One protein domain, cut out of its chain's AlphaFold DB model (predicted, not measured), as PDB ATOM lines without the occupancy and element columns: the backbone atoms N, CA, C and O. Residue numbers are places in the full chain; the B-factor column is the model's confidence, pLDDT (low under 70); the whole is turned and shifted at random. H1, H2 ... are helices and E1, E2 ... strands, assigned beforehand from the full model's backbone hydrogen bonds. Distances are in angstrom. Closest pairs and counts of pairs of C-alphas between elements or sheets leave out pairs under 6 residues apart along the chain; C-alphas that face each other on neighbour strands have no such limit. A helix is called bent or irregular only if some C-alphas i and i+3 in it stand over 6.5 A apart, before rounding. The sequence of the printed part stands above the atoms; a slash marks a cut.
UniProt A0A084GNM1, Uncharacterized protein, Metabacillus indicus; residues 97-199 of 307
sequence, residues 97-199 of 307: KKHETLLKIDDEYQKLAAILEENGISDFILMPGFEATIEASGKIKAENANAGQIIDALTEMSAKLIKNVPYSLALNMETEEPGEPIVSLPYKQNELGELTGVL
ATOM      1  N   LYS A  97      -8.345 -15.580  20.602       93.50
ATOM      2  CA  LYS A  97      -9.797 -15.525  20.359       93.50
ATOM      3  C   LYS A  97     -10.571 -16.614  21.086       93.50
ATOM      4  O   LYS A  97     -11.674 -16.357  21.584       93.50
ATOM      5  N   LYS A  98     -10.006 -17.813  21.204       93.44
ATOM      6  CA  LYS A  98     -10.608 -18.898  21.977       93.44
ATOM      7  C   LYS A  98     -10.585 -18.571  23.470       93.44
ATOM      8  O   LYS A  98     -11.615 -18.750  24.114       93.44
ATOM      9  N   HIS A  99      -9.493 -18.016  23.992       94.81
ATOM     10  CA  HIS A  99      -9.386 -17.526  25.369       94.81
ATOM     11  C   HIS A  99     -10.460 -16.470  25.690       94.81
ATOM     12  O   HIS A  99     -11.266 -16.675  26.598       94.81
ATOM     13  N   GLU A 100     -10.565 -15.405  24.881       95.25
ATOM     14  CA  GLU A 100     -11.594 -14.356  25.025       95.25
ATOM     15  C   GLU A 100     -13.025 -14.919  25.007       95.25
ATOM     16  O   GLU A 100     -13.929 -14.392  25.661       95.25
ATOM     17  N   THR A 101     -13.252 -15.963  24.207       95.06
ATOM     18  CA  THR A 101     -14.560 -16.609  24.076       95.06
ATOM     19  C   THR A 101     -14.871 -17.465  25.297       95.06
ATOM     20  O   THR A 101     -15.944 -17.314  25.877       95.06
ATOM     21  N   LEU A 102     -13.938 -18.321  25.726       95.31
ATOM     22  CA  LEU A 102     -14.115 -19.204  26.880       95.31
ATOM     23  C   LEU A 102     -14.340 -18.414  28.175       95.31
ATOM     24  O   LEU A 102     -15.231 -18.775  28.939       95.31
ATOM     25  N   LEU A 103     -13.656 -17.279  28.365       95.56
ATOM     26  CA  LEU A 103     -13.917 -16.368  29.489       95.56
ATOM     27  C   LEU A 103     -15.378 -15.894  29.566       95.56
ATOM     28  O   LEU A 103     -15.861 -15.558  30.643       95.56
ATOM     29  N   LYS A 104     -16.108 -15.862  28.446       95.06
ATOM     30  CA  LYS A 104     -17.501 -15.388  28.403       95.06
ATOM     31  C   LYS A 104     -18.527 -16.501  28.585       95.06
ATOM     32  O   LYS A 104     -19.636 -16.201  29.022       95.06
ATOM     33  N   ILE A 105     -18.198 -17.736  28.203       94.81
ATOM     34  CA  ILE A 105     -19.205 -18.794  28.012       94.81
ATOM     35  C   ILE A 105     -18.916 -20.114  28.741       94.81
ATOM     36  O   ILE A 105     -19.808 -20.955  28.783       94.81
ATOM     37  N   ASP A 106     -17.705 -20.329  29.270       96.19
ATOM     38  CA  ASP A 106     -17.309 -21.585  29.925       96.19
ATOM     39  C   ASP A 106     -17.128 -21.376  31.438       96.19
ATOM     40  O   ASP A 106     -16.161 -20.760  31.886       96.19
ATOM     41  N   ASP A 107     -18.070 -21.903  32.230       97.19
ATOM     42  CA  ASP A 107     -18.109 -21.746  33.694       97.19
ATOM     43  C   ASP A 107     -16.850 -22.283  34.396       97.19
ATOM     44  O   ASP A 107     -16.459 -21.797  35.457       97.19
ATOM     45  N   GLU A 108     -16.233 -23.331  33.854       97.12
ATOM     46  CA  GLU A 108     -15.014 -23.914  34.416       97.12
ATOM     47  C   GLU A 108     -13.810 -23.015  34.117       97.12
ATOM     48  O   GLU A 108     -13.043 -22.698  35.022       97.12
ATOM     49  N   TYR A 109     -13.699 -22.511  32.888       97.19
ATOM     50  CA  TYR A 109     -12.667 -21.559  32.481       97.19
ATOM     51  C   TYR A 109     -12.740 -20.254  33.283       97.19
ATOM     52  O   TYR A 109     -11.712 -19.710  33.681       97.19
ATOM     53  N   GLN A 110     -13.950 -19.779  33.585       97.12
ATOM     54  CA  GLN A 110     -14.166 -18.622  34.460       97.12
ATOM     55  C   GLN A 110     -13.685 -18.871  35.894       97.12
ATOM     56  O   GLN A 110     -13.115 -17.974  36.509       97.12
ATOM     57  N   LYS A 111     -13.863 -20.086  36.431       97.75
ATOM     58  CA  LYS A 111     -13.317 -20.448  37.751       97.75
ATOM     59  C   LYS A 111     -11.794 -20.480  37.747       97.75
ATOM     60  O   LYS A 111     -11.191 -20.025  38.712       97.75
ATOM     61  N   LEU A 112     -11.177 -20.975  36.674       97.69
ATOM     62  CA  LEU A 112      -9.720 -20.952  36.521       97.69
ATOM     63  C   LEU A 112      -9.193 -19.513  36.461       97.69
ATOM     64  O   LEU A 112      -8.231 -19.189  37.149       97.69
ATOM     65  N   ALA A 113      -9.873 -18.626  35.729       96.69
ATOM     66  CA  ALA A 113      -9.541 -17.202  35.714       96.69
ATOM     67  C   ALA A 113      -9.661 -16.564  37.110       96.69
ATOM     68  O   ALA A 113      -8.767 -15.830  37.522       96.69
ATOM     69  N   ALA A 114     -10.703 -16.903  37.876       95.94
ATOM     70  CA  ALA A 114     -10.857 -16.425  39.250       95.94
ATOM     71  C   ALA A 114      -9.721 -16.902  40.175       95.94
ATOM     72  O   ALA A 114      -9.277 -16.137  41.025       95.94
ATOM     73  N   ILE A 115      -9.195 -18.121  39.989       96.62
ATOM     74  CA  ILE A 115      -8.010 -18.596  40.727       96.62
ATOM     75  C   ILE A 115      -6.793 -17.714  40.421       96.62
ATOM     76  O   ILE A 115      -6.049 -17.371  41.340       96.62
ATOM     77  N   LEU A 116      -6.585 -17.328  39.158       95.75
ATOM     78  CA  LEU A 116      -5.491 -16.424  38.781       95.75
ATOM     79  C   LEU A 116      -5.664 -15.043  39.436       95.75
ATOM     80  O   LEU A 116      -4.710 -14.522  40.014       95.75
ATOM     81  N   GLU A 117      -6.881 -14.492  39.434       94.75
ATOM     82  CA  GLU A 117      -7.204 -13.222  40.103       94.75
ATOM     83  C   GLU A 117      -6.986 -13.281  41.625       94.75
ATOM     84  O   GLU A 117      -6.378 -12.378  42.202       94.75
ATOM     85  N   GLU A 118      -7.422 -14.358  42.287       94.31
ATOM     86  CA  GLU A 118      -7.186 -14.603  43.721       94.31
ATOM     87  C   GLU A 118      -5.691 -14.702  44.048       94.31
ATOM     88  O   GLU A 118      -5.252 -14.277  45.119       94.31
ATOM     89  N   ASN A 119      -4.898 -15.199  43.099       93.75
ATOM     90  CA  ASN A 119      -3.441 -15.250  43.169       93.75
ATOM     91  C   ASN A 119      -2.761 -13.941  42.736       93.75
ATOM     92  O   ASN A 119      -1.540 -13.892  42.580       93.75
ATOM     93  N   GLY A 120      -3.535 -12.865  42.592       89.69
ATOM     94  CA  GLY A 120      -3.029 -11.527  42.336       89.69
ATOM     95  C   GLY A 120      -2.624 -11.281  40.890       89.69
ATOM     96  O   GLY A 120      -1.860 -10.345  40.665       89.69
ATOM     97  N   ILE A 121      -3.095 -12.092  39.937       93.38
ATOM     98  CA  ILE A 121      -2.876 -11.863  38.509       93.38
ATOM     99  C   ILE A 121      -4.014 -11.010  37.938       93.38
ATOM    100  O   ILE A 121      -5.182 -11.376  38.041       93.38
ATOM    101  N   SER A 122      -3.680  -9.890  37.302       90.69
ATOM    102  CA  SER A 122      -4.616  -9.030  36.570       90.69
ATOM    103  C   SER A 122      -4.202  -8.864  35.109       90.69
ATOM    104  O   SER A 122      -3.073  -9.177  34.734       90.69
ATOM    105  N   ASP A 123      -5.115  -8.351  34.278       87.69
ATOM    106  CA  ASP A 123      -4.895  -8.143  32.837       87.69
ATOM    107  C   ASP A 123      -4.373  -9.406  32.124       87.69
ATOM    108  O   ASP A 123      -3.550  -9.344  31.212       87.69
ATOM    109  N   PHE A 124      -4.839 -10.567  32.588       92.31
ATOM    110  CA  PHE A 124      -4.385 -11.864  32.121       92.31
ATOM    111  C   PHE A 124      -4.833 -12.142  30.685       92.31
ATOM    112  O   PHE A 124      -6.008 -11.972  30.346       92.31
ATOM    113  N   ILE A 125      -3.906 -12.633  29.866       94.12
ATOM    114  CA  ILE A 125      -4.173 -13.075  28.502       94.12
ATOM    115  C   ILE A 125      -3.329 -14.305  28.164       94.12
ATOM    116  O   ILE A 125      -2.149 -14.385  28.506       94.12
ATOM    117  N   LEU A 126      -3.944 -15.259  27.464       93.44
ATOM    118  CA  LEU A 126      -3.231 -16.350  26.800       93.44
ATOM    119  C   LEU A 126      -3.126 -16.047  25.313       93.44
ATOM    120  O   LEU A 126      -4.144 -15.820  24.651       93.44
ATOM    121  N   MET A 127      -1.904 -16.073  24.796       90.94
ATOM    122  CA  MET A 127      -1.606 -15.764  23.403       90.94
ATOM    123  C   MET A 127      -0.729 -16.848  22.763       90.94
ATOM    124  O   MET A 127      -0.068 -17.612  23.473       90.94
ATOM    125  N   PRO A 128      -0.756 -16.983  21.427       85.19
ATOM    126  CA  PRO A 128       0.119 -17.921  20.737       85.19
ATOM    127  C   PRO A 128       1.572 -17.428  20.811       85.19
ATOM    128  O   PRO A 128       1.865 -16.289  20.453       85.19
ATOM    129  N   GLY A 129       2.476 -18.296  21.255       79.50
ATOM    130  CA  GLY A 129       3.920 -18.099  21.145       79.50
ATOM    131  C   GLY A 129       4.474 -18.666  19.835       79.50
ATOM    132  O   GLY A 129       3.735 -19.010  18.911       79.50
ATOM    133  N   PHE A 130       5.798 -18.794  19.752       72.50
ATOM    134  CA  PHE A 130       6.443 -19.496  18.640       72.50
ATOM    135  C   PHE A 130       6.113 -21.003  18.681       72.50
ATOM    136  O   PHE A 130       6.113 -21.618  19.751       72.50
ATOM    137  N   GLU A 131       5.842 -21.598  17.515       75.50
ATOM    138  CA  GLU A 131       5.381 -22.990  17.370       75.50
ATOM    139  C   GLU A 131       4.125 -23.304  18.216       75.50
ATOM    140  O   GLU A 131       3.178 -22.525  18.251       75.50
ATOM    141  N   ALA A 132       4.073 -24.469  18.869       80.38
ATOM    142  CA  ALA A 132       2.972 -24.892  19.732       80.38
ATOM    143  C   ALA A 132       3.162 -24.392  21.177       80.38
ATOM    144  O   ALA A 132       2.985 -25.148  22.131       80.38
ATOM    145  N   THR A 133       3.564 -23.134  21.349       87.50
ATOM    146  CA  THR A 133       3.704 -22.510  22.670       87.50
ATOM    147  C   THR A 133       2.469 -21.674  22.979       87.50
ATOM    148  O   THR A 133       1.990 -20.926  22.129       87.50
ATOM    149  N   ILE A 134       1.960 -21.776  24.203       92.00
ATOM    150  CA  ILE A 134       1.022 -20.811  24.775       92.00
ATOM    151  C   ILE A 134       1.826 -19.915  25.710       92.00
ATOM    152  O   ILE A 134       2.486 -20.403  26.625       92.00
ATOM    153  N   GLU A 135       1.772 -18.613  25.473       94.38
ATOM    154  CA  GLU A 135       2.373 -17.618  26.349       94.38
ATOM    155  C   GLU A 135       1.295 -17.026  27.259       94.38
ATOM    156  O   GLU A 135       0.226 -16.611  26.797       94.38
ATOM    157  N   ALA A 136       1.576 -17.024  28.559       95.69
ATOM    158  CA  ALA A 136       0.751 -16.395  29.573       95.69
ATOM    159  C   ALA A 136       1.318 -15.025  29.932       95.69
ATOM    160  O   ALA A 136       2.412 -14.927  30.497       95.69
ATOM    161  N   SER A 137       0.540 -13.983  29.659       94.44
ATOM    162  CA  SER A 137       0.890 -12.605  29.996       94.44
ATOM    163  C   SER A 137      -0.096 -12.018  30.995       94.44
ATOM    164  O   SER A 137      -1.249 -12.441  31.082       94.44
ATOM    165  N   GLY A 138       0.364 -11.036  31.762       93.62
ATOM    166  CA  GLY A 138      -0.441 -10.347  32.764       93.62
ATOM    167  C   GLY A 138       0.429  -9.646  33.797       93.62
ATOM    168  O   GLY A 138       1.658  -9.675  33.721       93.62
ATOM    169  N   LYS A 139      -0.222  -9.029  34.778       94.38
ATOM    170  CA  LYS A 139       0.440  -8.394  35.918       94.38
ATOM    171  C   LYS A 139       0.242  -9.216  37.170       94.38
ATOM    172  O   LYS A 139      -0.864  -9.687  37.384       94.38
ATOM    173  N   ILE A 140       1.269  -9.367  38.001       93.38
ATOM    174  CA  ILE A 140       1.211 -10.194  39.211       93.38
ATOM    175  C   ILE A 140       1.572  -9.412  40.478       93.38
ATOM    176  O   ILE A 140       2.601  -8.738  40.567       93.38
ATOM    177  N   LYS A 141       0.740  -9.553  41.511       91.50
ATOM    178  CA  LYS A 141       1.033  -9.112  42.880       91.50
ATOM    179  C   LYS A 141       1.700 -10.238  43.652       91.50
ATOM    180  O   LYS A 141       1.040 -11.151  44.148       91.50
ATOM    181  N   ALA A 142       3.018 -10.149  43.807       84.12
ATOM    182  CA  ALA A 142       3.795 -11.241  44.383       84.12
ATOM    183  C   ALA A 142       3.414 -11.601  45.831       84.12
ATOM    184  O   ALA A 142       3.590 -12.752  46.221       84.12
ATOM    185  N   GLU A 143       2.882 -10.669  46.627       81.75
ATOM    186  CA  GLU A 143       2.651 -10.843  48.071       81.75
ATOM    187  C   GLU A 143       1.873 -12.124  48.422       81.75
ATOM    188  O   GLU A 143       2.312 -12.873  49.293       81.75
ATOM    189  N   ASN A 144       0.802 -12.431  47.679       77.31
ATOM    190  CA  ASN A 144      -0.113 -13.544  47.979       77.31
ATOM    191  C   ASN A 144      -0.130 -14.663  46.920       77.31
ATOM    192  O   ASN A 144      -0.868 -15.630  47.073       77.31
ATOM    193  N   ALA A 145       0.677 -14.552  45.863       90.81
ATOM    194  CA  ALA A 145       0.649 -15.474  44.728       90.81
ATOM    195  C   ALA A 145       1.109 -16.910  45.070       90.81
ATOM    196  O   ALA A 145       2.203 -17.142  45.574       90.81
ATOM    197  N   ASN A 146       0.346 -17.936  44.732       94.88
ATOM    198  CA  ASN A 146       0.793 -19.321  44.829       94.88
ATOM    199  C   ASN A 146       1.222 -19.822  43.445       94.88
ATOM    200  O   ASN A 146       0.385 -19.998  42.564       94.88
ATOM    201  N   ALA A 147       2.523 -20.070  43.264       95.94
ATOM    202  CA  ALA A 147       3.070 -20.514  41.983       95.94
ATOM    203  C   ALA A 147       2.386 -21.791  41.468       95.94
ATOM    204  O   ALA A 147       2.020 -21.848  40.301       95.94
ATOM    205  N   GLY A 148       2.150 -22.774  42.342       97.00
ATOM    206  CA  GLY A 148       1.482 -24.023  41.969       97.00
ATOM    207  C   GLY A 148       0.062 -23.791  41.462       97.00
ATOM    208  O   GLY A 148      -0.267 -24.217  40.363       97.00
ATOM    209  N   GLN A 149      -0.755 -23.032  42.201       97.31
ATOM    210  CA  GLN A 149      -2.130 -22.726  41.778       97.31
ATOM    211  C   GLN A 149      -2.180 -21.937  40.466       97.31
ATOM    212  O   GLN A 149      -3.071 -22.167  39.652       97.31
ATOM    213  N   ILE A 150      -1.226 -21.025  40.255       96.94
ATOM    214  CA  ILE A 150      -1.102 -20.280  39.001       96.94
ATOM    215  C   ILE A 150      -0.789 -21.239  37.852       96.94
ATOM    216  O   ILE A 150      -1.530 -21.268  36.873       96.94
ATOM    217  N   ILE A 151       0.274 -22.044  37.961       97.19
ATOM    218  CA  ILE A 151       0.686 -22.950  36.882       97.19
ATOM    219  C   ILE A 151      -0.382 -24.013  36.604       97.19
ATOM    220  O   ILE A 151      -0.661 -24.284  35.435       97.19
ATOM    221  N   ASP A 152      -1.033 -24.558  37.631       96.88
ATOM    222  CA  ASP A 152      -2.134 -25.513  37.473       96.88
ATOM    223  C   ASP A 152      -3.296 -24.883  36.689       96.88
ATOM    224  O   ASP A 152      -3.733 -25.433  35.673       96.88
ATOM    225  N   ALA A 153      -3.737 -23.681  37.079       97.25
ATOM    226  CA  ALA A 153      -4.812 -22.976  36.385       97.25
ATOM    227  C   ALA A 153      -4.442 -22.648  34.928       97.25
ATOM    228  O   ALA A 153      -5.230 -22.911  34.016       97.25
ATOM    229  N   LEU A 154      -3.225 -22.148  34.682       96.44
ATOM    230  CA  LEU A 154      -2.726 -21.882  33.327       96.44
ATOM    231  C   LEU A 154      -2.667 -23.152  32.478       96.44
ATOM    232  O   LEU A 154      -2.977 -23.117  31.285       96.44
ATOM    233  N   THR A 155      -2.302 -24.280  33.083       94.88
ATOM    234  CA  THR A 155      -2.220 -25.576  32.407       94.88
ATOM    235  C   THR A 155      -3.599 -26.065  31.990       94.88
ATOM    236  O   THR A 155      -3.797 -26.412  30.824       94.88
ATOM    237  N   GLU A 156      -4.573 -26.041  32.898       95.06
ATOM    238  CA  GLU A 156      -5.951 -26.442  32.602       95.06
ATOM    239  C   GLU A 156      -6.603 -25.529  31.553       95.06
ATOM    240  O   GLU A 156      -7.267 -26.006  30.624       95.06
ATOM    241  N   MET A 157      -6.359 -24.217  31.638       95.50
ATOM    242  CA  MET A 157      -6.809 -23.263  30.623       95.50
ATOM    243  C   MET A 157      -6.173 -23.561  29.263       95.50
ATOM    244  O   MET A 157      -6.872 -23.590  28.251       95.50
ATOM    245  N   SER A 158      -4.870 -23.834  29.231       93.06
ATOM    246  CA  SER A 158      -4.129 -24.153  28.008       93.06
ATOM    247  C   SER A 158      -4.624 -25.438  27.337       93.06
ATOM    248  O   SER A 158      -4.829 -25.458  26.121       93.06
ATOM    249  N   ALA A 159      -4.938 -26.477  28.115       90.06
ATOM    250  CA  ALA A 159      -5.500 -27.734  27.611       90.06
ATOM    251  C   ALA A 159      -6.906 -27.572  26.995       90.06
ATOM    252  O   ALA A 159      -7.306 -28.340  26.114       90.06
ATOM    253  N   LYS A 160      -7.670 -26.556  27.419       90.50
ATOM    254  CA  LYS A 160      -8.956 -26.193  26.795       90.50
ATOM    255  C   LYS A 160      -8.783 -25.413  25.484       90.50
ATOM    256  O   LYS A 160      -9.698 -25.429  24.655       90.50
ATOM    257  N   LEU A 161      -7.636 -24.757  25.284       88.88
ATOM    258  CA  LEU A 161      -7.306 -24.008  24.067       88.88
ATOM    259  C   LEU A 161      -6.713 -24.915  22.980       88.88
ATOM    260  O   LEU A 161      -7.141 -24.836  21.828       88.88
ATOM    261  N   ILE A 162      -5.780 -25.800  23.349       82.69
ATOM    262  CA  ILE A 162      -5.094 -26.730  22.443       82.69
ATOM    263  C   ILE A 162      -5.379 -28.170  22.883       82.69
ATOM    264  O   ILE A 162      -4.964 -28.590  23.959       82.69
ATOM    265  N   LYS A 163      -6.076 -28.944  22.037       72.06
ATOM    266  CA  LYS A 163      -6.548 -30.301  22.388       72.06
ATOM    267  C   LYS A 163      -5.701 -31.444  21.831       72.06
ATOM    268  O   LYS A 163      -5.571 -32.472  22.488       72.06
ATOM    269  N   ASN A 164      -5.177 -31.296  20.613       70.19
ATOM    270  CA  ASN A 164      -4.697 -32.441  19.827       70.19
ATOM    271  C   ASN A 164      -3.178 -32.494  19.632       70.19
ATOM    272  O   ASN A 164      -2.679 -33.501  19.130       70.19
ATOM    273  N   VAL A 165      -2.443 -31.454  20.028       73.44
ATOM    274  CA  VAL A 165      -0.979 -31.434  19.935       73.44
ATOM    275  C   VAL A 165      -0.348 -31.195  21.301       73.44
ATOM    276  O   VAL A 165      -0.917 -30.465  22.117       73.44
ATOM    277  N   PRO A 166       0.833 -31.785  21.559       83.38
ATOM    278  CA  PRO A 166       1.669 -31.352  22.665       83.38
ATOM    279  C   PRO A 166       1.948 -29.856  22.528       83.38
ATOM    280  O   PRO A 166       2.325 -29.400  21.449       83.38
ATOM    281  N   TYR A 167       1.771 -29.121  23.619       87.75
ATOM    282  CA  TYR A 167       2.107 -27.706  23.692       87.75
ATOM    283  C   TYR A 167       3.095 -27.450  24.829       87.75
ATOM    284  O   TYR A 167       3.227 -28.262  25.755       87.75
ATOM    285  N   SER A 168       3.763 -26.307  24.748       93.31
ATOM    286  CA  SER A 168       4.569 -25.754  25.834       93.31
ATOM    287  C   SER A 168       3.886 -24.526  26.431       93.31
ATOM    288  O   SER A 168       3.142 -23.833  25.739       93.31
ATOM    289  N   LEU A 169       4.136 -24.257  27.708       94.56
ATOM    290  CA  LEU A 169       3.687 -23.058  28.410       94.56
ATOM    291  C   LEU A 169       4.897 -22.173  28.714       94.56
ATOM    292  O   LEU A 169       5.895 -22.659  29.242       94.56
ATOM    293  N   ALA A 170       4.795 -20.888  28.399       94.50
ATOM    294  CA  ALA A 170       5.771 -19.870  28.775       94.50
ATOM    295  C   ALA A 170       5.088 -18.749  29.569       94.50
ATOM    296  O   ALA A 170       3.896 -18.487  29.388       94.50
ATOM    297  N   LEU A 171       5.844 -18.085  30.439       94.19
ATOM    298  CA  LEU A 171       5.413 -16.903  31.177       94.19
ATOM    299  C   LEU A 171       6.076 -15.663  30.581       94.19
ATOM    300  O   LEU A 171       7.279 -15.661  30.327       94.19
ATOM    301  N   ASN A 172       5.284 -14.611  30.414       93.25
ATOM    302  CA  ASN A 172       5.734 -13.273  30.060       93.25
ATOM    303  C   ASN A 172       4.887 -12.258  30.836       93.25
ATOM    304  O   ASN A 172       3.972 -11.623  30.304       93.25
ATOM    305  N   MET A 173       5.119 -12.206  32.145       92.94
ATOM    306  CA  MET A 173       4.352 -11.394  33.090       92.94
ATOM    307  C   MET A 173       5.181 -10.217  33.608       92.94
ATOM    308  O   MET A 173       6.396 -10.172  33.445       92.94
ATOM    309  N   GLU A 174       4.528  -9.279  34.280       92.88
ATOM    310  CA  GLU A 174       5.169  -8.149  34.955       92.88
ATOM    311  C   GLU A 174       4.702  -8.105  36.412       92.88
ATOM    312  O   GLU A 174       3.517  -8.264  36.704       92.88
ATOM    313  N   THR A 175       5.606  -7.896  37.361       90.88
ATOM    314  CA  THR A 175       5.192  -7.634  38.745       90.88
ATOM    315  C   THR A 175       4.588  -6.236  38.853       90.88
ATOM    316  O   THR A 175       5.147  -5.290  38.320       90.88
ATOM    317  N   GLU A 176       3.466  -6.046  39.558       87.00
ATOM    318  CA  GLU A 176       2.912  -4.684  39.724       87.00
ATOM    319  C   GLU A 176       3.851  -3.756  40.510       87.00
ATOM    320  O   GLU A 176       3.935  -2.559  40.247       87.00
ATOM    321  N   GLU A 177       4.554  -4.328  41.484       78.69
ATOM    322  CA  GLU A 177       5.610  -3.692  42.261       78.69
ATOM    323  C   GLU A 177       6.707  -4.756  42.459       78.69
ATOM    324  O   GLU A 177       6.394  -5.828  42.992       78.69
ATOM    325  N   PRO A 178       7.966  -4.517  42.047       77.81
ATOM    326  CA  PRO A 178       8.521  -3.239  41.592       77.81
ATOM    327  C   PRO A 178       8.363  -2.904  40.092       77.81
ATOM    328  O   PRO A 178       8.850  -1.849  39.690       77.81
ATOM    329  N   GLY A 179       7.688  -3.722  39.276       84.69
ATOM    330  CA  GLY A 179       7.641  -3.527  37.811       84.69
ATOM    331  C   GLY A 179       8.623  -4.417  37.045       84.69
ATOM    332  O   GLY A 179       8.918  -4.165  35.882       84.69
ATOM    333  N   GLU A 180       9.176  -5.430  37.709       89.88
ATOM    334  CA  GLU A 180      10.146  -6.347  37.115       89.88
ATOM    335  C   GLU A 180       9.439  -7.438  36.299       89.88
ATOM    336  O   GLU A 180       8.414  -7.968  36.759       89.88
ATOM    337  N   PRO A 181       9.965  -7.787  35.111       90.62
ATOM    338  CA  PRO A 181       9.416  -8.843  34.275       90.62
ATOM    339  C   PRO A 181       9.640 -10.242  34.868       90.62
ATOM    340  O   PRO A 181      10.642 -10.525  35.515       90.62
ATOM    341  N   ILE A 182       8.711 -11.147  34.578       91.25
ATOM    342  CA  ILE A 182       8.808 -12.590  34.808       91.25
ATOM    343  C   ILE A 182       8.740 -13.245  33.434       91.25
ATOM    344  O   ILE A 182       7.654 -13.422  32.875       91.25
ATOM    345  N   VAL A 183       9.909 -13.583  32.891       90.25
ATOM    346  CA  VAL A 183      10.041 -14.261  31.599       90.25
ATOM    347  C   VAL A 183      10.591 -15.659  31.831       90.25
ATOM    348  O   VAL A 183      11.611 -15.824  32.503       90.25
ATOM    349  N   SER A 184       9.917 -16.665  31.282       90.50
ATOM    350  CA  SER A 184      10.392 -18.046  31.296       90.50
ATOM    351  C   SER A 184      10.638 -18.552  29.882       90.50
ATOM    352  O   SER A 184      10.020 -18.099  28.917       90.50
ATOM    353  N   LEU A 185      11.474 -19.581  29.772       90.69
ATOM    354  CA  LEU A 185      11.468 -20.429  28.588       90.69
ATOM    355  C   LEU A 185      10.109 -21.139  28.426       90.69
ATOM    356  O   LEU A 185       9.323 -21.206  29.379       90.69
ATOM    357  N   PRO A 186       9.816 -21.689  27.236       92.50
ATOM    358  CA  PRO A 186       8.680 -22.581  27.045       92.50
ATOM    359  C   PRO A 186       8.941 -23.956  27.683       92.50
ATOM    360  O   PRO A 186       9.821 -24.696  27.247       92.50
ATOM    361  N   TYR A 187       8.118 -24.329  28.662       93.31
ATOM    362  CA  TYR A 187       8.152 -25.624  29.346       93.31
ATOM    363  C   TYR A 187       7.101 -26.574  28.783       93.31
ATOM    364  O   TYR A 187       5.928 -26.212  28.660       93.31
ATOM    365  N   LYS A 188       7.481 -27.817  28.474       92.94
ATOM    366  CA  LYS A 188       6.514 -28.831  28.030       92.94
ATOM    367  C   LYS A 188       5.623 -29.268  29.187       92.94
ATOM    368  O   LYS A 188       5.972 -29.139  30.356       92.94
ATOM    369  N   GLN A 189       4.498 -29.898  28.863       87.31
ATOM    370  CA  GLN A 189       3.539 -30.410  29.853       87.31
ATOM    371  C   GLN A 189       4.163 -31.300  30.947       87.31
ATOM    372  O   GLN A 189       3.744 -31.254  32.099       87.31
ATOM    373  N   ASN A 190       5.173 -32.110  30.618       89.88
ATOM    374  CA  ASN A 190       5.855 -32.973  31.590       89.88
ATOM    375  C   ASN A 190       6.925 -32.246  32.428       89.88
ATOM    376  O   ASN A 190       7.523 -32.870  33.299       89.88
ATOM    377  N   GLU A 191       7.170 -30.967  32.150       93.69
ATOM    378  CA  GLU A 191       8.194 -30.115  32.770       93.69
ATOM    379  C   GLU A 191       7.550 -28.975  33.588       93.69
ATOM    380  O   GLU A 191       8.243 -28.158  34.181       93.69
ATOM    381  N   LEU A 192       6.216 -28.924  33.698       92.31
ATOM    382  CA  LEU A 192       5.491 -27.845  34.393       92.31
ATOM    383  C   LEU A 192       5.813 -27.734  35.897       92.31
ATOM    384  O   LEU A 192       5.661 -26.666  36.494       92.31
ATOM    385  N   GLY A 193       6.300 -28.813  36.516       93.06
ATOM    386  CA  GLY A 193       6.826 -28.765  37.883       93.06
ATOM    387  C   GLY A 193       8.100 -27.921  38.001       93.06
ATOM    388  O   GLY A 193       8.300 -27.260  39.016       93.06
ATOM    389  N   GLU A 194       8.930 -27.891  36.957       94.00
ATOM    390  CA  GLU A 194      10.116 -27.030  36.895       94.00
ATOM    391  C   GLU A 194       9.693 -25.568  36.737       94.00
ATOM    392  O   GLU A 194      10.124 -24.728  37.526       94.00
ATOM    393  N   LEU A 195       8.743 -25.284  35.835       94.25
ATOM    394  CA  LEU A 195       8.160 -23.947  35.677       94.25
ATOM    395  C   LEU A 195       7.560 -23.409  36.988       94.25
ATOM    396  O   LEU A 195       7.720 -22.234  37.320       94.25
ATOM    397  N   THR A 196       6.909 -24.279  37.766       96.06
ATOM    398  CA  THR A 196       6.395 -23.926  39.098       96.06
ATOM    399  C   THR A 196       7.522 -23.465  40.023       96.06
ATOM    400  O   THR A 196       7.385 -22.434  40.683       96.06
ATOM    401  N   GLY A 197       8.650 -24.179  40.038       93.75
ATOM    402  CA  GLY A 197       9.829 -23.804  40.823       93.75
ATOM    403  C   GLY A 197      10.474 -22.494  40.360       93.75
ATOM    404  O   GLY A 197      10.901 -21.698  41.199       93.75
ATOM    405  N   VAL A 198      10.497 -22.234  39.046       92.44
ATOM    406  CA  VAL A 198      10.963 -20.955  38.482       92.44
ATOM    407  C   VAL A 198      10.114 -19.802  39.008       92.44
ATOM    408  O   VAL A 198      10.650 -18.854  39.588       92.44
ATOM    409  N   LEU A 199       8.789 -19.905  38.872       94.19
ATOM    410  CA  LEU A 199       7.866 -18.874  39.337       94.19
ATOM    411  C   LEU A 199       7.944 -18.695  40.861       94.19
ATOM    412  O   LEU A 199       7.974 -17.564  41.343       94.19
TER     413      LEU A 199
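AT A GLANCE: This is residues 97 to 199 of the 307 residues of an uncharacterized protein of Metabacillus indicus (UniProt A0A084GNM1). A twisted sheet of four strands has three helices, H2, H3 and H4, in a row over one face, while the opposite face is bare. H3 is in the middle of the row, and H1 makes a corner with H2 beside edge strand E1. The 103 printed residues hold, in order, H1 H2 E1 E2 H3 E3 E4 H4; the mixed sheet runs E1 E2 E3 E4, and the class is mixed, helices and strands. The whole is compact, with a radius of gyration of the C-alphas of 12.7 A and spans of 38 by 28 by 20 A.

IN THESE COORDINATES: H1, residues 97 to 105, begins at C-alpha 97 (-9.797, -15.525, 20.359). H2 is 107 to 118, E1 121 to 128, bending by 53 degrees at residue 124, and E2 133 to 140. H3, 147 to 161, is 21.0 A long, and E3, 168 to 175, 22.3 A. E4 is 181 to 183; H4, 189 to 199, ends at C-alpha 199 (7.866, -18.874, 39.337) and is irregular, C-alphas 190 and 193 being 7.6 A apart.

HOW THE PARTS SIT: H1 and H2 touch only at the corner, closest at C-alphas 103 and 110, 5.5 A. E1 and E2 form an antiparallel hairpin, with N 125 and O 137 at 2.9 A. E2, H3, E3 is a strand-helix-strand unit, parallel strands joined through a helix, with a right-handed crossover; N 136 and O 170 are 2.9 A apart. E3 and E4 form another hairpin, with N 182 and O 173 at 2.8 A. H3 and H4 on one face make two layers, helices over a sheet, at heights of 8.7 A and 9.1 A. H3 touches H2, C-alphas 112 and 153 being closest at 5.3 A, and H4, C-alphas 147 and 196 being closest at 5.6 A. Every O i to N i+4 pair is within hydrogen-bond range in H2 and H3, against 4 of 5 in H1 and 5 of 7 in H4.

THE WHOLE: The C-alphas farthest apart, Asn 164 and Pro 178, are 38.7 A apart. The printed part has no cut, no link is long, and no printed residue is under 70 in pLDDT.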